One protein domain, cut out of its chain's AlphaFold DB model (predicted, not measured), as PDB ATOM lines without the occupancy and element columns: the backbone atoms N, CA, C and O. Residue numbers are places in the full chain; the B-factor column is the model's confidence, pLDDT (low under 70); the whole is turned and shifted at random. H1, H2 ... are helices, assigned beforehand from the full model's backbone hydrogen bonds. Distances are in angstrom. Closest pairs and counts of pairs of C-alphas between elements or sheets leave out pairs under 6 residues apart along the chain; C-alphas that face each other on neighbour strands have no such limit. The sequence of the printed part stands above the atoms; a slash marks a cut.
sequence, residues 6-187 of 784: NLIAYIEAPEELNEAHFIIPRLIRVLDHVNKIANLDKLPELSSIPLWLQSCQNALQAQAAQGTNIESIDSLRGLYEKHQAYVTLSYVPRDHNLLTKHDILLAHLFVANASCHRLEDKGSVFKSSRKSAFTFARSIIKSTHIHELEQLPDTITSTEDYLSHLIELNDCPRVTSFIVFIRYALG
ATOM      1  N   ASN A   6     319.267 424.302 443.221       82.38
ATOM      2  CA  ASN A   6     318.528 425.019 444.264       82.38
ATOM      3  C   ASN A   6     318.940 424.565 445.672       82.38
ATOM      4  O   ASN A   6     318.937 425.371 446.598       82.38
ATOM      5  N   LEU A   7     319.345 423.299 445.829       84.75
ATOM      6  CA  LEU A   7     319.922 422.805 447.078       84.75
ATOM      7  C   LEU A   7     321.312 423.412 447.317       84.75
ATOM      8  O   LEU A   7     321.602 423.816 448.437       84.75
ATOM      9  N   ILE A   8     322.150 423.510 446.275       84.31
ATOM     10  CA  ILE A   8     323.485 424.132 446.348       84.31
ATOM     11  C   ILE A   8     323.371 425.593 446.799       84.31
ATOM     12  O   ILE A   8     324.100 426.014 447.697       84.31
ATOM     13  N   ALA A   9     322.416 426.337 446.232       83.50
ATOM     14  CA  ALA A   9     322.118 427.704 446.647       83.50
ATOM     15  C   ALA A   9     321.614 427.771 448.100       83.50
ATOM     16  O   ALA A   9     322.074 428.612 448.868       83.50
ATOM     17  N   TYR A  10     320.725 426.856 448.500       86.31
ATOM     18  CA  TYR A  10     320.156 426.808 449.850       86.31
ATOM     19  C   TYR A  10     321.198 426.572 450.952       86.31
ATOM     20  O   TYR A  10     321.123 427.179 452.022       86.31
ATOM     21  N   ILE A  11     322.180 425.704 450.697       87.06
ATOM     22  CA  ILE A  11     323.270 425.418 451.643       87.06
ATOM     23  C   ILE A  11     324.501 426.305 451.427       87.06
ATOM     24  O   ILE A  11     325.491 426.134 452.134       87.06
ATOM     25  N   GLU A  12     324.454 427.240 450.475       86.31
ATOM     26  CA  GLU A  12     325.543 428.167 450.147       86.31
ATOM     27  C   GLU A  12     326.868 427.452 449.838       86.31
ATOM     28  O   GLU A  12     327.936 427.892 450.268       86.31
ATOM     29  N   ALA A  13     326.818 426.320 449.138       82.88
ATOM     30  CA  ALA A  13     328.023 425.564 448.807       82.88
ATOM     31  C   ALA A  13     328.839 426.236 447.677       82.88
ATOM     32  O   ALA A  13     328.257 426.918 446.831       82.88
ATOM     33  N   PRO A  14     330.178 426.072 447.647       79.00
ATOM     34  CA  PRO A  14     331.008 426.510 446.521       79.00
ATOM     35  C   PRO A  14     330.643 425.783 445.214       79.00
ATOM     36  O   PRO A  14     330.130 424.665 445.244       79.00
ATOM     37  N   GLU A  15     330.932 426.413 444.066       69.75
ATOM     38  CA  GLU A  15     330.681 425.838 442.727       69.75
ATOM     39  C   GLU A  15     331.425 424.508 442.525       69.75
ATOM     40  O   GLU A  15     330.881 423.549 441.976       69.75
ATOM     41  N   GLU A  16     332.648 424.424 443.050       70.06
ATOM     42  CA  GLU A  16     333.386 423.177 443.208       70.06
ATOM     43  C   GLU A  16     333.022 422.563 444.564       70.06
ATOM     44  O   GLU A  16     333.495 423.007 445.612       70.06
ATOM     45  N   LEU A  17     332.154 421.547 444.544       65.81
ATOM     46  CA  LEU A  17     331.671 420.792 445.709       65.81
ATOM     47  C   LEU A  17     332.765 419.902 446.341       65.81
ATOM     48  O   LEU A  17     332.595 418.690 446.507       65.81
ATOM     49  N   ASN A  18     333.896 420.510 446.698       56.19
ATOM     50  CA  ASN A  18     334.975 419.886 447.452       56.19
ATOM     51  C   ASN A  18     334.382 419.319 448.751       56.19
ATOM     52  O   ASN A  18     333.706 420.040 449.488       56.19
ATOM     53  N   GLU A  19     334.591 418.028 449.015       62.41
ATOM     54  CA  GLU A  19     334.133 417.347 450.239       62.41
ATOM     55  C   GLU A  19     332.616 417.178 450.428       62.41
ATOM     56  O   GLU A  19     332.176 416.832 451.529       62.41
ATOM     57  N   ALA A  20     331.790 417.343 449.383       64.69
ATOM     58  CA  ALA A  20     330.332 417.168 449.509       64.69
ATOM     59  C   ALA A  20     329.937 415.816 450.126       64.69
ATOM     60  O   ALA A  20     328.927 415.705 450.819       64.69
ATOM     61  N   HIS A  21     330.778 414.804 449.950       68.62
ATOM     62  CA  HIS A  21     330.586 413.491 450.528       68.62
ATOM     63  C   HIS A  21     330.576 413.418 452.059       68.62
ATOM     64  O   HIS A  21     329.820 412.623 452.614       68.62
ATOM     65  N   PHE A  22     331.375 414.232 452.752       69.56
ATOM     66  CA  PHE A  22     331.383 414.265 454.218       69.56
ATOM     67  C   PHE A  22     330.113 414.907 454.778       69.56
ATOM     68  O   PHE A  22     329.647 414.559 455.863       69.56
ATOM     69  N   ILE A  23     329.542 415.851 454.030       79.25
ATOM     70  CA  ILE A  23     328.382 416.631 454.459       79.25
ATOM     71  C   ILE A  23     327.069 415.918 454.110       79.25
ATOM     72  O   ILE A  23     326.127 415.992 454.895       79.25
ATOM     73  N   ILE A  24     326.993 415.189 452.989       83.06
ATOM     74  CA  ILE A  24     325.748 414.573 452.486       83.06
ATOM     75  C   ILE A  24     325.014 413.683 453.505       83.06
ATOM     76  O   ILE A  24     323.810 413.894 453.675       83.06
ATOM     77  N   PRO A  25     325.657 412.739 454.225       85.38
ATOM     78  CA  PRO A  25     324.961 411.892 455.198       85.38
ATOM     79  C   PRO A  25     324.251 412.703 456.282       85.38
ATOM     80  O   PRO A  25     323.133 412.392 456.693       85.38
ATOM     81  N   ARG A  26     324.890 413.787 456.723       86.75
ATOM     82  CA  ARG A  26     324.324 414.676 457.728       86.75
ATOM     83  C   ARG A  26     323.306 415.641 457.151       86.75
ATOM     84  O   ARG A  26     322.282 415.881 457.780       86.75
ATOM     85  N   LEU A  27     323.548 416.147 455.947       88.56
ATOM     86  CA  LEU A  27     322.609 416.986 455.220       88.56
ATOM     87  C   LEU A  27     321.272 416.262 455.019       88.56
ATOM     88  O   LEU A  27     320.237 416.886 455.196       88.56
ATOM     89  N   ILE A  28     321.270 414.952 454.744       90.12
ATOM     90  CA  ILE A  28     320.038 414.142 454.676       90.12
ATOM     91  C   ILE A  28     319.280 414.179 456.011       90.12
ATOM     92  O   ILE A  28     318.075 414.417 456.018       90.12
ATOM     93  N   ARG A  29     319.975 413.985 457.139       91.31
ATOM     94  CA  ARG A  29     319.360 414.010 458.479       91.31
ATOM     95  C   ARG A  29     318.802 415.392 458.817       91.31
ATOM     96  O   ARG A  29     317.653 415.500 459.228       91.31
ATOM     97  N   VAL A  30     319.579 416.449 458.579       91.94
ATOM     98  CA  VAL A  30     319.135 417.832 458.801       91.94
ATOM     99  C   VAL A  30     317.955 418.172 457.887       91.94
ATOM    100  O   VAL A  30     316.965 418.692 458.379       91.94
ATOM    101  N   LEU A  31     317.992 417.830 456.593       91.06
ATOM    102  CA  LEU A  31     316.885 418.086 455.660       91.06
ATOM    103  C   LEU A  31     315.602 417.333 456.036       91.06
ATOM    104  O   LEU A  31     314.520 417.883 455.860       91.06
ATOM    105  N   ASP A  32     315.691 416.116 456.582       92.19
ATOM    106  CA  ASP A  32     314.518 415.402 457.106       92.19
ATOM    107  C   ASP A  32     313.882 416.157 458.286       92.19
ATOM    108  O   ASP A  32     312.664 416.350 458.327       92.19
ATOM    109  N   HIS A  33     314.702 416.677 459.207       93.62
ATOM    110  CA  HIS A  33     314.223 417.544 460.285       93.62
ATOM    111  C   HIS A  33     313.647 418.869 459.753       93.62
ATOM    112  O   HIS A  33     312.562 419.259 460.177       93.62
ATOM    113  N   VAL A  34     314.304 419.521 458.784       91.75
ATOM    114  CA  VAL A  34     313.801 420.750 458.138       91.75
ATOM    115  C   VAL A  34     312.448 420.483 457.469       91.75
ATOM    116  O   VAL A  34     311.540 421.289 457.625       91.75
ATOM    117  N   ASN A  35     312.267 419.346 456.787       91.19
ATOM    118  CA  ASN A  35     310.992 418.971 456.164       91.19
ATOM    119  C   ASN A  35     309.870 418.828 457.204       91.19
ATOM    120  O   ASN A  35     308.751 419.291 456.995       91.19
ATOM    121  N   LYS A  36     310.168 418.201 458.347       91.69
ATOM    122  CA  LYS A  36     309.206 418.029 459.446       91.69
ATOM    123  C   LYS A  36     308.834 419.368 460.085       91.69
ATOM    124  O   LYS A  36     307.647 419.625 460.264       91.69
ATOM    125  N   ILE A  37     309.811 420.239 460.345       91.06
ATOM    126  CA  ILE A  37     309.573 421.590 460.882       91.06
ATOM    127  C   ILE A  37     308.789 422.440 459.874       91.06
ATOM    128  O   ILE A  37     307.806 423.069 460.243       91.06
ATOM    129  N   ALA A  38     309.147 422.399 458.588       87.94
ATOM    130  CA  ALA A  38     308.445 423.132 457.534       87.94
ATOM    131  C   ALA A  38     306.966 422.733 457.417       87.94
ATOM    132  O   ALA A  38     306.121 423.587 457.153       87.94
ATOM    133  N   ASN A  39     306.640 421.456 457.645       87.56
ATOM    134  CA  ASN A  39     305.256 420.984 457.685       87.56
ATOM    135  C   ASN A  39     304.505 421.463 458.939       87.56
ATOM    136  O   ASN A  39     303.335 421.830 458.828       87.56
ATOM    137  N   LEU A  40     305.162 421.491 460.107       88.62
ATOM    138  CA  LEU A  40     304.586 422.022 461.351       88.62
ATOM    139  C   LEU A  40     304.305 423.529 461.245       88.62
ATOM    140  O   LEU A  40     303.200 423.974 461.547       88.62
ATOM    141  N   ASP A  41     305.275 424.282 460.728       86.00
ATOM    142  CA  ASP A  41     305.222 425.741 460.589       86.00
ATOM    143  C   ASP A  41     304.494 426.198 459.306       86.00
ATOM    144  O   ASP A  41     304.346 427.394 459.061       86.00
ATOM    145  N   LYS A  42     304.018 425.252 458.479       85.44
ATOM    146  CA  LYS A  42     303.320 425.482 457.198       85.44
ATOM    147  C   LYS A  42     304.084 426.427 456.256       85.44
ATOM    148  O   LYS A  42     303.523 427.405 455.764       85.44
ATOM    149  N   LEU A  43     305.351 426.115 455.982       83.19
ATOM    150  CA  LEU A  43     306.266 426.921 455.161       83.19
ATOM    151  C   LEU A  43     306.288 426.443 453.688       83.19
ATOM    152  O   LEU A  43     307.042 425.522 453.353       83.19
ATOM    153  N   PRO A  44     305.485 427.032 452.775       75.44
ATOM    154  CA  PRO A  44     305.344 426.555 451.391       75.44
ATOM    155  C   PRO A  44     306.630 426.662 450.553       75.44
ATOM    156  O   PRO A  44     306.806 425.932 449.576       75.44
ATOM    157  N   GLU A  45     307.547 427.552 450.924       72.81
ATOM    158  CA  GLU A  45     308.834 427.773 450.258       72.81
ATOM    159  C   GLU A  45     309.814 426.604 450.413       72.81
ATOM    160  O   GLU A  45     310.741 426.461 449.620       72.81
ATOM    161  N   LEU A  46     309.588 425.741 451.402       82.00
ATOM    162  CA  LEU A  46     310.396 424.554 451.667       82.00
ATOM    163  C   LEU A  46     309.771 423.274 451.075       82.00
ATOM    164  O   LEU A  46     310.249 422.168 451.319       82.00
ATOM    165  N   SER A  47     308.757 423.406 450.210       80.62
ATOM    166  CA  SER A  47     308.089 422.289 449.512       80.62
ATOM    167  C   SER A  47     309.007 421.463 448.598       80.62
ATOM    168  O   SER A  47     308.664 420.341 448.232       80.62
ATOM    169  N   SER A  48     310.186 421.987 448.247       84.75
ATOM    170  CA  SER A  48     311.185 421.293 447.418       84.75
ATOM    171  C   SER A  48     312.101 420.341 448.203       84.75
ATOM    172  O   SER A  48     312.868 419.603 447.584       84.75
ATOM    173  N   ILE A  49     312.027 420.302 449.543       86.88
ATOM    174  CA  ILE A  49     312.901 419.446 450.364       86.88
ATOM    175  C   ILE A  49     312.793 417.951 450.020       86.88
ATOM    176  O   ILE A  49     313.843 417.314 449.928       86.88
ATOM    177  N   PRO A  50     311.608 417.356 449.768       86.94
ATOM    178  CA  PRO A  50     311.522 415.948 449.371       86.94
ATOM    179  C   PRO A  50     312.325 415.629 448.098       86.94
ATOM    180  O   PRO A  50     312.987 414.595 448.023       86.94
ATOM    181  N   LEU A  51     312.342 416.555 447.128       86.44
ATOM    182  CA  LEU A  51     313.147 416.434 445.907       86.44
ATOM    183  C   LEU A  51     314.649 416.560 446.208       86.44
ATOM    184  O   LEU A  51     315.468 415.856 445.614       86.44
ATOM    185  N   TRP A  52     315.029 417.437 447.141       89.62
ATOM    186  CA  TRP A  52     316.418 417.588 447.585       89.62
ATOM    187  C   TRP A  52     316.918 416.363 448.358       89.62
ATOM    188  O   TRP A  52     318.038 415.919 448.121       89.62
ATOM    189  N   LEU A  53     316.082 415.770 449.214       86.38
ATOM    190  CA  LEU A  53     316.373 414.519 449.918       86.38
ATOM    191  C   LEU A  53     316.646 413.382 448.933       86.38
ATOM    192  O   LEU A  53     317.659 412.694 449.064       86.38
ATOM    193  N   GLN A  54     315.805 413.236 447.905       84.56
ATOM    194  CA  GLN A  54     316.005 412.240 446.852       84.56
ATOM    195  C   GLN A  54     317.310 412.487 446.074       84.56
ATOM    196  O   GLN A  54     318.065 411.553 445.806       84.56
ATOM    197  N   SER A  55     317.628 413.751 445.766       84.88
ATOM    198  CA  SER A  55     318.897 414.130 445.128       84.88
ATOM    199  C   SER A  55     320.113 413.757 445.988       84.88
ATOM    200  O   SER A  55     321.065 413.175 445.467       84.88
ATOM    201  N   CYS A  56     320.070 414.013 447.300       85.12
ATOM    202  CA  CYS A  56     321.132 413.636 448.236       85.12
ATOM    203  C   CYS A  56     321.282 412.115 448.384       85.12
ATOM    204  O   CYS A  56     322.404 411.615 448.434       85.12
ATOM    205  N   GLN A  57     320.174 411.370 448.431       84.94
ATOM    206  CA  GLN A  57     320.180 409.905 448.529       84.94
ATOM    207  C   GLN A  57     320.789 409.254 447.281       84.94
ATOM    208  O   GLN A  57     321.640 408.374 447.406       84.94
ATOM    209  N   ASN A  58     320.431 409.738 446.089       82.88
ATOM    210  CA  ASN A  58     321.025 409.286 444.829       82.88
ATOM    211  C   ASN A  58     322.532 409.579 444.784       82.88
ATOM    212  O   ASN A  58     323.325 408.750 444.341       82.88
ATOM    213  N   ALA A  59     322.933 410.753 445.276       78.94
ATOM    214  CA  ALA A  59     324.331 411.149 445.345       78.94
ATOM    215  C   ALA A  59     325.128 410.258 446.322       78.94
ATOM    216  O   ALA A  59     326.226 409.818 445.985       78.94
ATOM    217  N   LEU A  60     324.556 409.922 447.485       80.31
ATOM    218  CA  LEU A  60     325.163 409.018 448.471       80.31
ATOM    219  C   LEU A  60     325.338 407.589 447.920       80.31
ATOM    220  O   LEU A  60     326.390 406.978 448.109       80.31
ATOM    221  N   GLN A  61     324.342 407.070 447.193       75.50
ATOM    222  CA  GLN A  61     324.407 405.746 446.558       75.50
ATOM    223  C   GLN A  61     325.459 405.680 445.443       75.50
ATOM    224  O   GLN A  61     326.223 404.718 445.376       75.50
ATOM    225  N   ALA A  62     325.546 406.717 444.603       69.50
ATOM    226  CA  ALA A  62     326.557 406.809 443.549       69.50
ATOM    227  C   ALA A  62     327.991 406.835 444.108       69.50
ATOM    228  O   ALA A  62     328.928 406.381 443.453       69.50
ATOM    229  N   GLN A  63     328.160 407.338 445.331       66.62
ATOM    230  CA  GLN A  63     329.457 407.445 445.979       66.62
ATOM    231  C   GLN A  63     329.912 406.149 446.661       66.62
ATOM    232  O   GLN A  63     331.092 405.803 446.589       66.62
ATOM    233  N   ALA A  64     328.987 405.395 447.266       58.53
ATOM    234  CA  ALA A  64     329.273 404.074 447.832       58.53
ATOM    235  C   ALA A  64     329.818 403.087 446.775       58.53
ATOM    236  O   ALA A  64     330.559 402.167 447.110       58.53
ATOM    237  N   ALA A  65     329.505 403.314 445.494       54.66
ATOM    238  CA  ALA A  65     329.995 402.531 444.363       54.66
ATOM    239  C   ALA A  65     331.424 402.892 443.892       54.66
ATOM    240  O   ALA A  65     332.000 402.136 443.114       54.66
ATOM    241  N   GLN A  66     332.006 404.021 444.327       50.59
ATOM    242  CA  GLN A  66     333.272 404.555 443.787       50.59
ATOM    243  C   GLN A  66     334.504 404.429 444.702       50.59
ATOM    244  O   GLN A  66     335.566 404.894 444.308       50.59
ATOM    245  N   GLY A  67     334.404 403.788 445.876       49.91
ATOM    246  CA  GLY A  67     335.558 403.393 446.706       49.91
ATOM    247  C   GLY A  67     336.652 404.463 446.852       49.91
ATOM    248  O   GLY A  67     337.731 404.323 446.285       49.91
ATOM    249  N   THR A  68     336.382 405.540 447.591       43.62
ATOM    250  CA  THR A  68     337.334 406.648 447.789       43.62
ATOM    251  C   THR A  68     337.949 406.632 449.191       43.62
ATOM    252  O   THR A  68     337.252 406.444 450.186       43.62
ATOM    253  N   ASN A  69     339.276 406.808 449.246       43.06
ATOM    254  CA  ASN A  69     340.063 406.959 450.472       43.06
ATOM    255  C   ASN A  69     339.807 408.331 451.113       43.06
ATOM    256  O   ASN A  69     339.740 409.344 450.421       43.06
ATOM    257  N   ILE A  70     339.672 408.329 452.438       44.19
ATOM    258  CA  ILE A  70     339.247 409.452 453.279       44.19
ATOM    259  C   ILE A  70     340.488 410.257 453.700       44.19
ATOM    260  O   ILE A  70     341.250 409.794 454.548       44.19
ATOM    261  N   GLU A  71     340.688 411.455 453.144       41.28
ATOM    262  CA  GLU A  71     341.645 412.441 453.673       41.28
ATOM    263  C   GLU A  71     340.931 413.564 454.450       41.28
ATOM    264  O   GLU A  71     339.731 413.781 454.332       41.28
ATOM    265  N   SER A  72     341.675 414.183 455.367       47.38
ATOM    266  CA  SER A  72     341.176 414.841 456.582       47.38
ATOM    267  C   SER A  72     340.445 416.189 456.405       47.38
ATOM    268  O   SER A  72     340.648 416.911 455.437       47.38
ATOM    269  N   ILE A  73     339.695 416.574 457.452       52.00
ATOM    270  CA  ILE A  73     338.871 417.793 457.667       52.00
ATOM    271  C   ILE A  73     339.611 419.150 457.456       52.00
ATOM    272  O   ILE A  73     338.998 420.219 457.539       52.00
ATOM    273  N   ASP A  74     340.909 419.153 457.140       51.06
ATOM    274  CA  ASP A  74     341.721 420.366 456.953       51.06
ATOM    275  C   ASP A  74     341.371 421.189 455.689       51.06
ATOM    276  O   ASP A  74     341.717 422.372 455.615       51.06
ATOM    277  N   SER A  75     340.620 420.631 454.729       57.28
ATOM    278  CA  SER A  75     340.276 421.260 453.439       57.28
ATOM    279  C   SER A  75     339.172 422.336 453.493       57.28
ATOM    280  O   SER A  75     339.047 423.136 452.566       57.28
ATOM    281  N   LEU A  76     338.401 422.444 454.587       65.94
ATOM    282  CA  LEU A  76     337.337 423.462 454.746       65.94
ATOM    283  C   LEU A  76     337.820 424.774 455.402       65.94
ATOM    284  O   LEU A  76     337.038 425.707 455.644       65.94
ATOM    285  N   ARG A  77     339.117 424.869 455.718       59.84
ATOM    286  CA  ARG A  77     339.721 426.024 456.388       59.84
ATOM    287  C   ARG A  77     339.773 427.229 455.436       59.84
ATOM    288  O   ARG A  77     340.404 427.184 454.394       59.84
ATOM    289  N   GLY A  78     339.120 428.330 455.817       68.44
ATOM    290  CA  GLY A  78     339.080 429.575 455.030       68.44
ATOM    291  C   GLY A  78     337.819 429.779 454.180       68.44
ATOM    292  O   GLY A  78     337.593 430.887 453.704       68.44
ATOM    293  N   LEU A  79     336.942 428.772 454.059       75.12
ATOM    294  CA  LEU A  79     335.700 428.876 453.271       75.12
ATOM    295  C   LEU A  79     334.523 429.517 454.027       75.12
ATOM    296  O   LEU A  79     333.535 429.913 453.413       75.12
ATOM    297  N   TYR A  80     334.621 429.661 455.354       79.19
ATOM    298  CA  TYR A  80     333.501 430.109 456.192       79.19
ATOM    299  C   TYR A  80     332.988 431.512 455.852       79.19
ATOM    300  O   TYR A  80     331.790 431.745 455.935       79.19
ATOM    301  N   GLU A  81     333.858 432.443 455.452       72.06
ATOM    302  CA  GLU A  81     333.428 433.820 455.165       72.06
ATOM    303  C   GLU A  81     332.463 433.907 453.973       72.06
ATOM    304  O   GLU A  81     331.601 434.784 453.951       72.06
ATOM    305  N   LYS A  82     332.563 432.971 453.019       75.94
ATOM    306  CA  LYS A  82     331.717 432.928 451.816       75.94
ATOM    307  C   LYS A  82     330.631 431.845 451.861       75.94
ATOM    308  O   LYS A  82     329.602 432.022 451.222       75.94
ATOM    309  N   HIS A  83     330.836 430.769 452.628       83.50
ATOM    310  CA  HIS A  83     330.009 429.554 452.606       83.50
ATOM    311  C   HIS A  83     329.621 429.105 454.028       83.50
ATOM    312  O   HIS A  83     330.004 428.029 454.496       83.50
ATOM    313  N   GLN A  84     328.908 429.960 454.774       86.31
ATOM    314  CA  GLN A  84     328.653 429.759 456.209       86.31
ATOM    315  C   GLN A  84     327.786 428.529 456.486       86.31
ATOM    316  O   GLN A  84     328.123 427.733 457.369       86.31
ATOM    317  N   ALA A  85     326.696 428.368 455.735       86.62
ATOM    318  CA  ALA A  85     325.776 427.245 455.882       86.62
ATOM    319  C   ALA A  85     326.461 425.906 455.555       86.62
ATOM    320  O   ALA A  85     326.436 424.986 456.377       86.62
ATOM    321  N   TYR A  86     327.176 425.841 454.430       86.19
ATOM    322  CA  TYR A  86     327.939 424.670 453.994       86.19
ATOM    323  C   TYR A  86     328.977 424.228 455.029       86.19
ATOM    324  O   TYR A  86     328.997 423.074 455.456       86.19
ATOM    325  N   VAL A  87     329.806 425.162 455.508       84.25
ATOM    326  CA  VAL A  87     330.848 424.849 456.495       84.25
ATOM    327  C   VAL A  87     330.235 424.407 457.823       84.25
ATOM    328  O   VAL A  87     330.761 423.496 458.454       84.25
ATOM    329  N   THR A  88     329.120 424.997 458.258       87.12
ATOM    330  CA  THR A  88     328.456 424.639 459.528       87.12
ATOM    331  C   THR A  88     327.981 423.182 459.536       87.12
ATOM    332  O   THR A  88     328.133 422.502 460.552       87.12
ATOM    333  N   LEU A  89     327.505 422.661 458.401       86.88
ATOM    334  CA  LEU A  89     327.071 421.264 458.275       86.88
ATOM    335  C   LEU A  89     328.197 420.247 458.528       86.88
ATOM    336  O   LEU A  89     327.916 419.128 458.945       86.88
ATOM    337  N   SER A  90     329.466 420.623 458.359       82.50
ATOM    338  CA  SER A  90     330.606 419.729 458.629       82.50
ATOM    339  C   SER A  90     330.931 419.533 460.126       82.50
ATOM    340  O   SER A  90     331.708 418.650 460.476       82.50
ATOM    341  N   TYR A  91     330.342 420.322 461.040       83.00
ATOM    342  CA  TYR A  91     330.717 420.352 462.470       83.00
ATOM    343  C   TYR A  91     329.913 419.368 463.325       83.00
ATOM    344  O   TYR A  91     328.814 419.705 463.769       83.00
ATOM    345  N   VAL A  92     330.424 418.156 463.545       81.88
ATOM    346  CA  VAL A  92     329.717 417.074 464.260       81.88
ATOM    347  C   VAL A  92     330.102 417.043 465.754       81.88
ATOM    348  O   VAL A  92     331.295 417.114 466.059       81.88
ATOM    349  N   PRO A  93     329.141 416.940 466.698       82.75
ATOM    350  CA  PRO A  93     329.446 416.696 468.111       82.75
ATOM    351  C   PRO A  93     330.258 415.409 468.311       82.75
ATOM    352  O   PRO A  93     330.021 414.411 467.637       82.75
ATOM    353  N   ARG A  94     331.204 415.409 469.260       77.00
ATOM    354  CA  ARG A  94     331.968 414.192 469.605       77.00
ATOM    355  C   ARG A  94     331.102 413.154 470.325       77.00
ATOM    356  O   ARG A  94     331.284 411.956 470.113       77.00
ATOM    357  N   ASP A  95     330.169 413.615 471.154       80.50
ATOM    358  CA  ASP A  95     329.185 412.758 471.810       80.50
ATOM    359  C   ASP A  95     328.027 412.452 470.851       80.50
ATOM    360  O   ASP A  95     327.314 413.350 470.396       80.50
ATOM    361  N   HIS A  96     327.842 411.167 470.552       77.69
ATOM    362  CA  HIS A  96     326.811 410.691 469.636       77.69
ATOM    363  C   HIS A  96     325.399 410.857 470.217       77.69
ATOM    364  O   HIS A  96     324.445 410.980 469.451       77.69
ATOM    365  N   ASN A  97     325.258 410.952 471.545       81.19
ATOM    366  CA  ASN A  97     323.970 411.182 472.205       81.19
ATOM    367  C   ASN A  97     323.425 412.600 471.958       81.19
ATOM    368  O   ASN A  97     322.218 412.823 472.008       81.19
ATOM    369  N   LEU A  98     324.300 413.560 471.639       85.75
ATOM    370  CA  LEU A  98     323.935 414.958 471.376       85.75
ATOM    371  C   LEU A  98     323.751 415.269 469.888       85.75
ATOM    372  O   LEU A  98     323.377 416.385 469.518       85.75
ATOM    373  N   LEU A  99     323.997 414.283 469.026       87.50
ATOM    374  CA  LEU A  99     323.935 414.437 467.580       87.50
ATOM    375  C   LEU A  99     322.532 414.844 467.112       87.50
ATOM    376  O   LEU A  99     322.393 415.805 466.362       87.50
ATOM    377  N   THR A 100     321.491 414.175 467.613       88.81
ATOM    378  CA  THR A 100     320.091 414.477 467.269       88.81
ATOM    379  C   THR A 100     319.689 415.893 467.685       88.81
ATOM    380  O   THR A 100     319.119 416.624 466.879       88.81
ATOM    381  N   LYS A 101     320.052 416.323 468.902       91.12
ATOM    382  CA  LYS A 101     319.775 417.685 469.396       91.12
ATOM    383  C   LYS A 101     320.439 418.749 468.524       91.12
ATOM    384  O   LYS A 101     319.839 419.776 468.208       91.12
ATOM    385  N   HIS A 102     321.675 418.493 468.096       91.62
ATOM    386  CA  HIS A 102     322.408 419.412 467.227       91.62
ATOM    387  C   HIS A 102     321.835 419.465 465.808       91.62
ATOM    388  O   HIS A 102     321.734 420.546 465.234       91.62
ATOM    389  N   ASP A 103     321.402 418.334 465.253       91.88
ATOM    390  CA  ASP A 103     320.775 418.315 463.931       91.88
ATOM    391  C   ASP A 103     319.412 419.035 463.929       91.88
ATOM    392  O   ASP A 103     319.093 419.716 462.955       91.88
ATOM    393  N   ILE A 104     318.654 418.979 465.033       92.62
ATOM    394  CA  ILE A 104     317.427 419.774 465.233       92.62
ATOM    395  C   ILE A 104     317.751 421.275 465.337       92.62
ATOM    396  O   ILE A 104     317.091 422.089 464.688       92.62
ATOM    397  N   LEU A 105     318.805 421.656 466.073       92.44
ATOM    398  CA  LEU A 105     319.284 423.045 466.139       92.44
ATOM    399  C   LEU A 105     319.656 423.580 464.745       92.44
ATOM    400  O   LEU A 105     319.275 424.694 464.378       92.44
ATOM    401  N   LEU A 106     320.390 422.785 463.958       93.25
ATOM    402  CA  LEU A 106     320.716 423.124 462.575       93.25
ATOM    403  C   LEU A 106     319.447 423.242 461.731       93.25
ATOM    404  O   LEU A 106     319.331 424.190 460.962       93.25
ATOM    405  N   ALA A 107     318.477 422.346 461.898       93.50
ATOM    406  CA  ALA A 107     317.234 422.404 461.143       93.50
ATOM    407  C   ALA A 107     316.467 423.717 461.386       93.50
ATOM    408  O   ALA A 107     316.112 424.388 460.417       93.50
ATOM    409  N   HIS A 108     316.316 424.166 462.638       93.50
ATOM    410  CA  HIS A 108     315.715 425.477 462.933       93.50
ATOM    411  C   HIS A 108     316.539 426.656 462.389       93.50
ATOM    412  O   HIS A 108     315.969 427.644 461.926       93.50
ATOM    413  N   LEU A 109     317.875 426.559 462.376       92.25
ATOM    414  CA  LEU A 109     318.742 427.568 461.758       92.25
ATOM    415  C   LEU A 109     318.525 427.665 460.239       92.25
ATOM    416  O   LEU A 109     318.451 428.766 459.693       92.25
ATOM    417  N   PHE A 110     318.410 426.523 459.562       91.88
ATOM    418  CA  PHE A 110     318.182 426.425 458.120       91.88
ATOM    419  C   PHE A 110     316.768 426.877 457.723       91.88
ATOM    420  O   PHE A 110     316.612 427.572 456.715       91.88
ATOM    421  N   VAL A 111     315.755 426.573 458.542       90.94
ATOM    422  CA  VAL A 111     314.400 427.137 458.411       90.94
ATOM    423  C   VAL A 111     314.447 428.663 458.536       90.94
ATOM    424  O   VAL A 111     314.004 429.366 457.629       90.94
ATOM    425  N   ALA A 112     315.085 429.190 459.586       88.69
ATOM    426  CA  ALA A 112     315.199 430.631 459.799       88.69
ATOM    427  C   ALA A 112     315.962 431.354 458.672       88.69
ATOM    428  O   ALA A 112     315.572 432.455 458.272       88.69
ATOM    429  N   ASN A 113     317.017 430.733 458.128       88.44
ATOM    430  CA  ASN A 113     317.779 431.259 456.991       88.44
ATOM    431  C   ASN A 113     316.908 431.367 455.729       88.44
ATOM    432  O   ASN A 113     316.935 432.397 455.056       88.44
ATOM    433  N   ALA A 114     316.085 430.349 455.454       85.31
ATOM    434  CA  ALA A 114     315.152 430.340 454.326       85.31
ATOM    435  C   ALA A 114     314.094 431.446 454.446       85.31
ATOM    436  O   ALA A 114     313.852 432.198 453.501       85.31
ATOM    437  N   SER A 115     313.486 431.574 455.628       82.44
ATOM    438  CA  SER A 115     312.439 432.565 455.881       82.44
ATOM    439  C   SER A 115     312.982 433.998 455.820       82.44
ATOM    440  O   SER A 115     312.324 434.877 455.264       82.44
ATOM    441  N   CYS A 116     314.206 434.239 456.309       75.69
ATOM    442  CA  CYS A 116     314.841 435.559 456.249       75.69
ATOM    443  C   CYS A 116     315.296 435.962 454.837       75.69
ATOM    444  O   CYS A 116     315.239 437.148 454.523       75.69
ATOM    445  N   HIS A 117     315.691 435.019 453.971       68.69
ATOM    446  CA  HIS A 117     316.043 435.317 452.572       68.69
ATOM    447  C   HIS A 117     314.889 435.978 451.792       68.69
ATOM    448  O   HIS A 117     315.133 436.740 450.865       68.69
ATOM    449  N   ARG A 118     313.623 435.785 452.191       59.06
ATOM    450  CA  ARG A 118     312.475 436.494 451.586       59.06
ATOM    451  C   ARG A 118     312.309 437.945 452.040       59.06
ATOM    452  O   ARG A 118     311.610 438.706 451.380       59.06
ATOM    453  N   LEU A 119     312.952 438.352 453.133       59.34
ATOM    454  CA  LEU A 119     312.938 439.741 453.606       59.34
ATOM    455  C   LEU A 119     313.942 440.630 452.837       59.34
ATOM    456  O   LEU A 119     314.064 441.819 453.139       59.34
ATOM    457  N   GLU A 120     314.663 440.075 451.851       48.62
ATOM    458  CA  GLU A 120     315.804 440.705 451.168       48.62
ATOM    459  C   GLU A 120     315.501 441.918 450.284       48.62
ATOM    460  O   GLU A 120     316.449 442.582 449.868       48.62
ATOM    461  N   ASP A 121     314.246 442.340 450.124       47.84
ATOM    462  CA  ASP A 121     313.970 443.674 449.568       47.84
ATOM    463  C   ASP A 121     314.288 444.823 450.554       47.84
ATOM    464  O   ASP A 121     314.229 445.994 450.177       47.84
ATOM    465  N   LYS A 122     314.673 444.544 451.819       46.22
ATOM    466  CA  LYS A 122     315.041 445.587 452.808       46.22
ATOM    467  C   LYS A 122     316.268 445.261 453.694       46.22
ATOM    468  O   LYS A 122     316.149 445.052 454.898       46.22
ATOM    469  N   GLY A 123     317.476 445.406 453.132       52.81
ATOM    470  CA  GLY A 123     318.642 446.028 453.806       52.81
ATOM    471  C   GLY A 123     319.599 445.154 454.652       52.81
ATOM    472  O   GLY A 123     319.290 444.049 455.075       52.81
ATOM    473  N   SER A 124     320.791 445.699 454.957       55.59
ATOM    474  CA  SER A 124     321.930 445.116 455.712       55.59
ATOM    475  C   SER A 124     321.663 444.707 457.177       55.59
ATOM    476  O   SER A 124     322.601 444.414 457.919       55.59
ATOM    477  N   VAL A 125     320.402 444.682 457.610       57.72
ATOM    478  CA  VAL A 125     319.998 444.701 459.026       57.72
ATOM    479  C   VAL A 125     320.141 443.334 459.712       57.72
ATOM    480  O   VAL A 125     320.414 443.286 460.908       57.72
ATOM    481  N   PHE A 126     320.021 442.223 458.977       68.38
ATOM    482  CA  PHE A 126     320.048 440.858 459.538       68.38
ATOM    483  C   PHE A 126     321.335 440.064 459.229       68.38
ATOM    484  O   PHE A 126     321.507 438.948 459.717       68.38
ATOM    485  N   LYS A 127     322.291 440.634 458.474       71.00
ATOM    486  CA  LYS A 127     323.562 439.955 458.131       71.00
ATOM    487  C   LYS A 127     324.406 439.611 459.367       71.00
ATOM    488  O   LYS A 127     325.007 438.541 459.429       71.00
ATOM    489  N   SER A 128     324.420 440.498 460.367       68.81
ATOM    490  CA  SER A 128     325.183 440.314 461.611       68.81
ATOM    491  C   SER A 128     324.596 439.218 462.515       68.81
ATOM    492  O   SER A 128     325.334 438.366 463.021       68.81
ATOM    493  N   SER A 129     323.266 439.181 462.672       74.06
ATOM    494  CA  SER A 129     322.578 438.147 463.460       74.06
ATOM    495  C   SER A 129     322.673 436.774 462.795       74.06
ATOM    496  O   SER A 129     322.956 435.799 463.486       74.06
ATOM    497  N   ARG A 130     322.554 436.706 461.461       83.25
ATOM    498  CA  ARG A 130     322.772 435.483 460.674       83.25
ATOM    499  C   ARG A 130     324.169 434.894 460.902       83.25
ATOM    500  O   ARG A 130     324.281 433.755 461.351       83.25
ATOM    501  N   LYS A 131     325.235 435.679 460.680       80.44
ATOM    502  CA  LYS A 131     326.631 435.226 460.881       80.44
ATOM    503  C   LYS A 131     326.866 434.724 462.310       80.44
ATOM    504  O   LYS A 131     327.489 433.682 462.524       80.44
ATOM    505  N   SER A 132     326.314 435.436 463.291       79.75
ATOM    506  CA  SER A 132     326.416 435.065 464.705       79.75
ATOM    507  C   SER A 132     325.673 433.762 465.030       79.75
ATOM    508  O   SER A 132     326.191 432.949 465.791       79.75
ATOM    509  N   ALA A 133     324.505 433.519 464.425       84.56
ATOM    510  CA  ALA A 133     323.730 432.292 464.614       84.56
ATOM    511  C   ALA A 133     324.449 431.049 464.048       84.56
ATOM    512  O   ALA A 133     324.576 430.042 464.745       84.56
ATOM    513  N   PHE A 134     325.023 431.139 462.840       87.75
ATOM    514  CA  PHE A 134     325.862 430.068 462.276       87.75
ATOM    515  C   PHE A 134     327.138 429.831 463.096       87.75
ATOM    516  O   PHE A 134     327.578 428.692 463.268       87.75
ATOM    517  N   THR A 135     327.730 430.893 463.649       83.50
ATOM    518  CA  THR A 135     328.886 430.772 464.551       83.50
ATOM    519  C   THR A 135     328.504 430.051 465.844       83.50
ATOM    520  O   THR A 135     329.229 429.156 466.284       83.50
ATOM    521  N   PHE A 136     327.352 430.393 466.430       85.56
ATOM    522  CA  PHE A 136     326.835 429.744 467.630       85.56
ATOM    523  C   PHE A 136     326.641 428.239 467.413       85.56
ATOM    524  O   PHE A 136     327.228 427.454 468.162       85.56
ATOM    525  N   ALA A 137     325.949 427.844 466.338       87.25
ATOM    526  CA  ALA A 137     325.705 426.440 466.001       87.25
ATOM    527  C   ALA A 137     326.999 425.619 465.842       87.25
ATOM    528  O   ALA A 137     327.040 424.448 466.207       87.25
ATOM    529  N   ARG A 138     328.094 426.226 465.362       86.69
ATOM    530  CA  ARG A 138     329.421 425.579 465.317       86.69
ATOM    531  C   ARG A 138     330.137 425.557 466.665       86.69
ATOM    532  O   ARG A 138     330.965 424.685 466.909       86.69
ATOM    533  N   SER A 139     329.903 426.553 467.513       81.75
ATOM    534  CA  SER A 139     330.590 426.686 468.801       81.75
ATOM    535  C   SER A 139     329.986 425.815 469.901       81.75
ATOM    536  O   SER A 139     330.731 425.396 470.783       81.75
ATOM    537  N   ILE A 140     328.685 425.511 469.818       82.69
ATOM    538  CA  ILE A 140     327.942 424.772 470.850       82.69
ATOM    539  C   ILE A 140     328.441 423.327 471.023       82.69
ATOM    540  O   ILE A 140     328.318 422.738 472.084       82.69
ATOM    541  N   ILE A 141     329.092 422.764 469.998       80.06
ATOM    542  CA  ILE A 141     329.652 421.404 470.043       80.06
ATOM    543  C   ILE A 141     331.024 421.314 470.731       80.06
ATOM    544  O   ILE A 141     331.593 420.227 470.850       80.06
ATOM    545  N   LYS A 142     331.612 422.451 471.124       78.81
ATOM    546  CA  LYS A 142     332.889 422.487 471.850       78.81
ATOM    547  C   LYS A 142     332.641 422.168 473.323       78.81
ATOM    548  O   LYS A 142     331.603 422.524 473.864       78.81
ATOM    549  N   SER A 143     333.633 421.580 473.997       66.94
ATOM    550  CA  SER A 143     333.524 421.156 475.406       66.94
ATOM    551  C   SER A 143     333.126 422.274 476.377       66.94
ATOM    552  O   SER A 143     332.604 421.997 477.446       66.94
ATOM    553  N   THR A 144     333.356 423.534 476.005       70.12
ATOM    554  CA  THR A 144     332.990 424.717 476.796       70.12
ATOM    555  C   THR A 144     331.510 425.093 476.738       70.12
ATOM    556  O   THR A 144     331.109 425.922 477.543       70.12
ATOM    557  N   HIS A 145     330.741 424.556 475.782       72.31
ATOM    558  CA  HIS A 145     329.343 424.942 475.519       72.31
ATOM    559  C   HIS A 145     328.395 423.743 475.357       72.31
ATOM    560  O   HIS A 145     327.297 423.860 474.812       72.31
ATOM    561  N   ILE A 146     328.860 422.557 475.753       77.94
ATOM    562  CA  ILE A 146     328.132 421.307 475.531       77.94
ATOM    563  C   ILE A 146     326.887 421.213 476.425       77.94
ATOM    564  O   ILE A 146     325.888 420.626 476.021       77.94
ATOM    565  N   HIS A 147     326.919 421.868 477.589       79.69
ATOM    566  CA  HIS A 147     325.815 421.892 478.543       79.69
ATOM    567  C   HIS A 147     324.596 422.658 478.005       79.69
ATOM    568  O   HIS A 147     323.458 422.257 478.222       79.69
ATOM    569  N   GLU A 148     324.813 423.712 477.216       80.69
ATOM    570  CA  GLU A 148     323.742 424.438 476.527       80.69
ATOM    571  C   GLU A 148     323.043 423.557 475.474       80.69
ATOM    572  O   GLU A 148     321.838 423.678 475.274       80.69
ATOM    573  N   LEU A 149     323.775 422.645 474.818       84.44
ATOM    574  CA  LEU A 149     323.196 421.678 473.875       84.44
ATOM    575  C   LEU A 149     322.422 420.560 474.592       84.44
ATOM    576  O   LEU A 149     321.415 420.087 474.070       84.44
ATOM    577  N   GLU A 150     322.863 420.148 475.784       84.88
ATOM    578  CA  GLU A 150     322.172 419.151 476.617       84.88
ATOM    579  C   GLU A 150     320.779 419.614 477.056       84.88
ATOM    580  O   GLU A 150     319.879 418.784 477.177       84.88
ATOM    581  N   GLN A 151     320.590 420.919 477.252       84.50
ATOM    582  CA  GLN A 151     319.326 421.513 477.700       84.50
ATOM    583  C   GLN A 151     318.308 421.732 476.566       84.50
ATOM    584  O   GLN A 151     317.133 421.965 476.832       84.50
ATOM    585  N   LEU A 152     318.728 421.626 475.299       87.56
ATOM    586  CA  LEU A 152     317.830 421.751 474.149       87.56
ATOM    587  C   LEU A 152     316.978 420.483 473.943       87.56
ATOM    588  O   LEU A 152     317.412 419.380 474.307       87.56
ATOM    589  N   PRO A 153     315.780 420.606 473.340       86.75
ATOM    590  CA  PRO A 153     314.910 419.460 473.100       86.75
ATOM    591  C   PRO A 153     315.507 418.504 472.054       86.75
ATOM    592  O   PRO A 153     316.166 418.918 471.098       86.75
ATOM    593  N   ASP A 154     315.271 417.206 472.243       86.44
ATOM    594  CA  ASP A 154     315.579 416.124 471.293       86.44
ATOM    595  C   ASP A 154     314.387 415.749 470.398       86.44
ATOM    596  O   ASP A 154     314.547 415.007 469.427       86.44
ATOM    597  N   THR A 155     313.203 416.286 470.691       88.00
ATOM    598  CA  THR A 155     312.000 416.160 469.868       88.00
ATOM    599  C   THR A 155     311.837 417.354 468.936       88.00
ATOM    600  O   THR A 155     312.098 418.493 469.315       88.00
ATOM    601  N   ILE A 156     311.348 417.105 467.722       89.44
ATOM    602  CA  ILE A 156     311.039 418.162 466.753       89.44
ATOM    603  C   ILE A 156     309.812 418.949 467.225       89.44
ATOM    604  O   ILE A 156     308.764 418.358 467.482       89.44
ATOM    605  N   THR A 157     309.934 420.271 467.277       91.44
ATOM    606  CA  THR A 157     308.862 421.205 467.643       91.44
ATOM    607  C   THR A 157     308.680 422.273 466.562       91.44
ATOM    608  O   THR A 157     309.459 422.335 465.608       91.44
ATOM    609  N   SER A 158     307.657 423.123 466.694       91.06
ATOM    610  CA  SER A 158     307.530 424.323 465.857       91.06
ATOM    611  C   SER A 158     308.697 425.289 466.109       91.06
ATOM    612  O   SER A 158     309.353 425.229 467.158       91.06
ATOM    613  N   THR A 159     308.975 426.198 465.171       89.88
ATOM    614  CA  THR A 159     310.030 427.212 465.369       89.88
ATOM    615  C   THR A 159     309.692 428.196 466.501       89.88
ATOM    616  O   THR A 159     310.599 428.715 467.153       89.88
ATOM    617  N   GLU A 160     308.406 428.421 466.785       87.81
ATOM    618  CA  GLU A 160     307.941 429.248 467.909       87.81
ATOM    619  C   GLU A 160     308.159 428.557 469.266       87.81
ATOM    620  O   GLU A 160     308.702 429.160 470.195       87.81
ATOM    621  N   ASP A 161     307.848 427.265 469.369       88.62
ATOM    622  CA  ASP A 161     308.093 426.490 470.590       88.62
ATOM    623  C   ASP A 161     309.595 426.323 470.847       88.62
ATOM    624  O   ASP A 161     310.063 426.454 471.979       88.62
ATOM    625  N   TYR A 162     310.388 426.102 469.793       91.62
ATOM    626  CA  TYR A 162     311.844 426.005 469.910       91.62
ATOM    627  C   TYR A 162     312.472 427.333 470.361       91.62
ATOM    628  O   TYR A 162     313.428 427.347 471.138       91.62
ATOM    629  N   LEU A 163     311.907 428.471 469.933       88.19
ATOM    630  CA  LEU A 163     312.309 429.793 470.413       88.19
ATOM    631  C   LEU A 163     312.096 429.941 471.927       88.19
ATOM    632  O   LEU A 163     312.944 430.545 472.583       88.19
ATOM    633  N   SER A 164     311.016 429.389 472.484       86.50
ATOM    634  CA  SER A 164     310.753 429.429 473.931       86.50
ATOM    635  C   SER A 164     311.836 428.690 474.723       86.50
ATOM    636  O   SER A 164     312.404 429.266 475.649       86.50
ATOM    637  N   HIS A 165     312.239 427.497 474.275       87.19
ATOM    638  CA  HIS A 165     313.347 426.741 474.880       87.19
ATOM    639  C   HIS A 165     314.686 427.490 474.781       87.19
ATOM    640  O   HIS A 165     315.478 427.497 475.717       87.19
ATOM    641  N   LEU A 166     314.946 428.177 473.663       84.69
ATOM    642  CA  LEU A 166     316.150 429.001 473.518       84.69
ATOM    643  C   LEU A 166     316.151 430.213 474.454       84.69
ATOM    644  O   LEU A 166     317.214 430.616 474.919       84.69
ATOM    645  N   ILE A 167     314.984 430.813 474.709       82.44
ATOM    646  CA  ILE A 167     314.840 431.948 475.628       82.44
ATOM    647  C   ILE A 167     315.116 431.528 477.073       82.44
ATOM    648  O   ILE A 167     315.644 432.338 477.824       82.44
ATOM    649  N   GLU A 168     314.820 430.288 477.462       81.81
ATOM    650  CA  GLU A 168     315.124 429.774 478.805       81.81
ATOM    651  C   GLU A 168     316.638 429.643 479.065       81.81
ATOM    652  O   GLU A 168     317.081 429.759 480.203       81.81
ATOM    653  N   LEU A 169     317.459 429.544 478.012       76.06
ATOM    654  CA  LEU A 169     318.930 429.482 478.073       76.06
ATOM    655  C   LEU A 169     319.614 430.866 478.225       76.06
ATOM    656  O   LEU A 169     320.753 431.049 477.783       76.06
ATOM    657  N   ASN A 170     318.933 431.870 478.802       61.16
ATOM    658  CA  ASN A 170     319.253 433.309 478.676       61.16
ATOM    659  C   ASN A 170     320.572 433.810 479.316       61.16
ATOM    660  O   ASN A 170     320.813 435.018 479.334       61.16
ATOM    661  N   ASP A 171     321.452 432.935 479.795       58.38
ATOM    662  CA  ASP A 171     322.721 433.323 480.434       58.38
ATOM    663  C   ASP A 171     323.922 433.350 479.466       58.38
ATOM    664  O   ASP A 171     325.021 433.778 479.830       58.38
ATOM    665  N   CYS A 172     323.735 432.951 478.201       60.66
ATOM    666  CA  CYS A 172     324.799 432.916 477.194       60.66
ATOM    667  C   CYS A 172     324.622 434.003 476.108       60.66
ATOM    668  O   CYS A 172     323.730 433.888 475.260       60.66
ATOM    669  N   PRO A 173     325.528 435.006 476.012       60.25
ATOM    670  CA  PRO A 173     325.464 436.066 474.995       60.25
ATOM    671  C   PRO A 173     325.429 435.559 473.544       60.25
ATOM    672  O   PRO A 173     324.989 436.265 472.636       60.25
ATOM    673  N   ARG A 174     325.917 434.333 473.298       64.44
ATOM    674  CA  ARG A 174     325.935 433.715 471.964       64.44
ATOM    675  C   ARG A 174     324.580 433.123 471.568       64.44
ATOM    676  O   ARG A 174     324.236 433.193 470.389       64.44
ATOM    677  N   VAL A 175     323.798 432.622 472.532       76.31
ATOM    678  CA  VAL A 175     322.416 432.149 472.312       76.31
ATOM    679  C   VAL A 175     321.514 433.330 471.946       76.31
ATOM    680  O   VAL A 175     320.684 433.222 471.044       76.31
ATOM    681  N   THR A 176     321.743 434.505 472.548       74.50
ATOM    682  CA  THR A 176     320.990 435.737 472.260       74.50
ATOM    683  C   THR A 176     320.975 436.082 470.768       74.50
ATOM    684  O   THR A 176     319.934 436.451 470.228       74.50
ATOM    685  N   SER A 177     322.097 435.924 470.064       70.88
ATOM    686  CA  SER A 177     322.167 436.184 468.620       70.88
ATOM    687  C   SER A 177     321.333 435.201 467.791       70.88
ATOM    688  O   SER A 177     320.728 435.602 466.795       70.88
ATOM    689  N   PHE A 178     321.263 433.938 468.220       82.56
ATOM    690  CA  PHE A 178     320.439 432.902 467.597       82.56
ATOM    691  C   PHE A 178     318.940 433.163 467.833       82.56
ATOM    692  O   PHE A 178     318.165 433.169 466.879       82.56
ATOM    693  N   ILE A 179     318.551 433.519 469.068       82.62
ATOM    694  CA  ILE A 179     317.190 433.973 469.427       82.62
ATOM    695  C   ILE A 179     316.771 435.151 468.545       82.62
ATOM    696  O   ILE A 179     315.672 435.179 467.993       82.62
ATOM    697  N   VAL A 180     317.647 436.149 468.406       80.06
ATOM    698  CA  VAL A 180     317.379 437.333 467.585       80.06
ATOM    699  C   VAL A 180     317.148 436.954 466.125       80.06
ATOM    700  O   VAL A 180     316.245 437.513 465.507       80.06
ATOM    701  N   PHE A 181     317.932 436.020 465.585       84.81
ATOM    702  CA  PHE A 181     317.780 435.555 464.211       84.81
ATOM    703  C   PHE A 181     316.454 434.810 463.991       84.81
ATOM    704  O   PHE A 181     315.729 435.144 463.055       84.81
ATOM    705  N   ILE A 182     316.064 433.908 464.898       86.56
ATOM    706  CA  ILE A 182     314.760 433.226 464.827       86.56
ATOM    707  C   ILE A 182     313.592 434.213 464.955       86.56
ATOM    708  O   ILE A 182     312.619 434.122 464.209       86.56
ATOM    709  N   ARG A 183     313.690 435.223 465.829       82.88
ATOM    710  CA  ARG A 183     312.659 436.272 465.939       82.88
ATOM    711  C   ARG A 183     312.480 437.074 464.648       82.88
ATOM    712  O   ARG A 183     311.374 437.551 464.402       82.88
ATOM    713  N   TYR A 184     313.536 437.247 463.850       79.44
ATOM    714  CA  TYR A 184     313.417 437.838 462.514       79.44
ATOM    715  C   TYR A 184     312.685 436.896 461.553       79.44
ATOM    716  O   TYR A 184     311.783 437.349 460.852       79.44
ATOM    717  N   ALA A 185     313.016 435.602 461.564       82.88
ATOM    718  CA  ALA A 185     312.373 434.599 460.715       82.88
ATOM    719  C   ALA A 185     310.866 434.455 460.991       82.88
ATOM    720  O   ALA A 185     310.079 434.383 460.052       82.88
ATOM    721  N   LEU A 186     310.462 434.495 462.263       82.62
ATOM    722  CA  LEU A 186     309.055 434.443 462.682       82.62
ATOM    723  C   LEU A 186     308.301 435.772 462.485       82.62
ATOM    724  O   LEU A 186     307.123 435.872 462.810       82.62
ATOM    725  N   GLY A 187     308.968 436.839 462.033       73.69
ATOM    726  CA  GLY A 187     308.359 438.169 461.902       73.69
ATOM    727  C   GLY A 187     308.019 438.865 463.232       73.69
ATOM    728  O   GLY A 187     307.525 439.993 463.215       73.69
TER     729      GLY A 187
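This is residues 6 to 187 of the 784 residues of an uncharacterized protein of Mariprofundus ferrooxydans PV-1 (UniProt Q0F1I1). One long helix, H6, runs through the middle; H7 folds back beside it, H10 packs across both with H9 paired to it, and on another side H2 crosses H6 steeply and forms a hairpin with H3. Short H5 packs on H7 and the first part of H2, H8 packs on residues 98 to 102 of H6, and residues 120 to 125 stick out. The 182 printed residues include ten named helices, H1 to H10 in chain order, and no named strand: all helix. The whole is compact, with a radius of gyration of the C-alphas of 16.0 A and spans of 46 by 37 by 31 A.

H6, residues 96 to 117, is the hub, touching four helices. H7, residues 127 to 139, forms a hairpin with it at a shallow tilt of 9 degrees, opposite ways; their closest C-alphas, Leu 106 and Ala 137, are 6.9 A apart. H10, residues 173 to 185, touches H7 at a steep tilt of 53 degrees, closest at the C-alphas of Ala 133 and Phe 178, 4.5 A. Residues 109 to 116 of H6 touch H10, closest at the C-alphas of Ala 112 and Ala 185, 5.0 A. H9, residues 159 to 168, forms a hairpin with H10 at 23 degrees, closest at the C-alphas of Leu 163 and Ile 179, 6.5 A. H2, residues 20 to 40, has a kink of 40 degrees near residue 27; its residues 29 to 38 touch H6, closest at the C-alphas of Val 34 and Ala 107, 4.9 A. H3, residues 49 to 64, forms a hairpin with H2 at 22 degrees, closest at the C-alphas of Ile 28 and Leu 53, 6.0 A. Every O i to N i+4 pair is within hydrogen-bond range in H1 (residues 6 to 10), H3, H5 (residues 84 to 89), H7, H8 (residues 146 to 150) and H9, but 14 of 17 in H2, 16 of 18 in H6 and 7 of 9 in H10; H4, residues 73 to 76, is too short for one.

From first to last C-alpha H6 measures 31.8 A, H2 28.8 A, H3 22.6 A, H10 19.4 A and H7 18.4 A. H1 begins at C-alpha 6, (318.528, 425.019, 444.264), and H10 ends at C-alpha 185, (312.373, 434.599, 460.715).

The C-alphas farthest apart, of Ala 65 and Asp 171, are 48.0 A apart. The printed part has no cut and no long link. Mean pLDDT of the printed part is 78.4; 41 residues are under 70, among them 62 to 78 and 117 to 126.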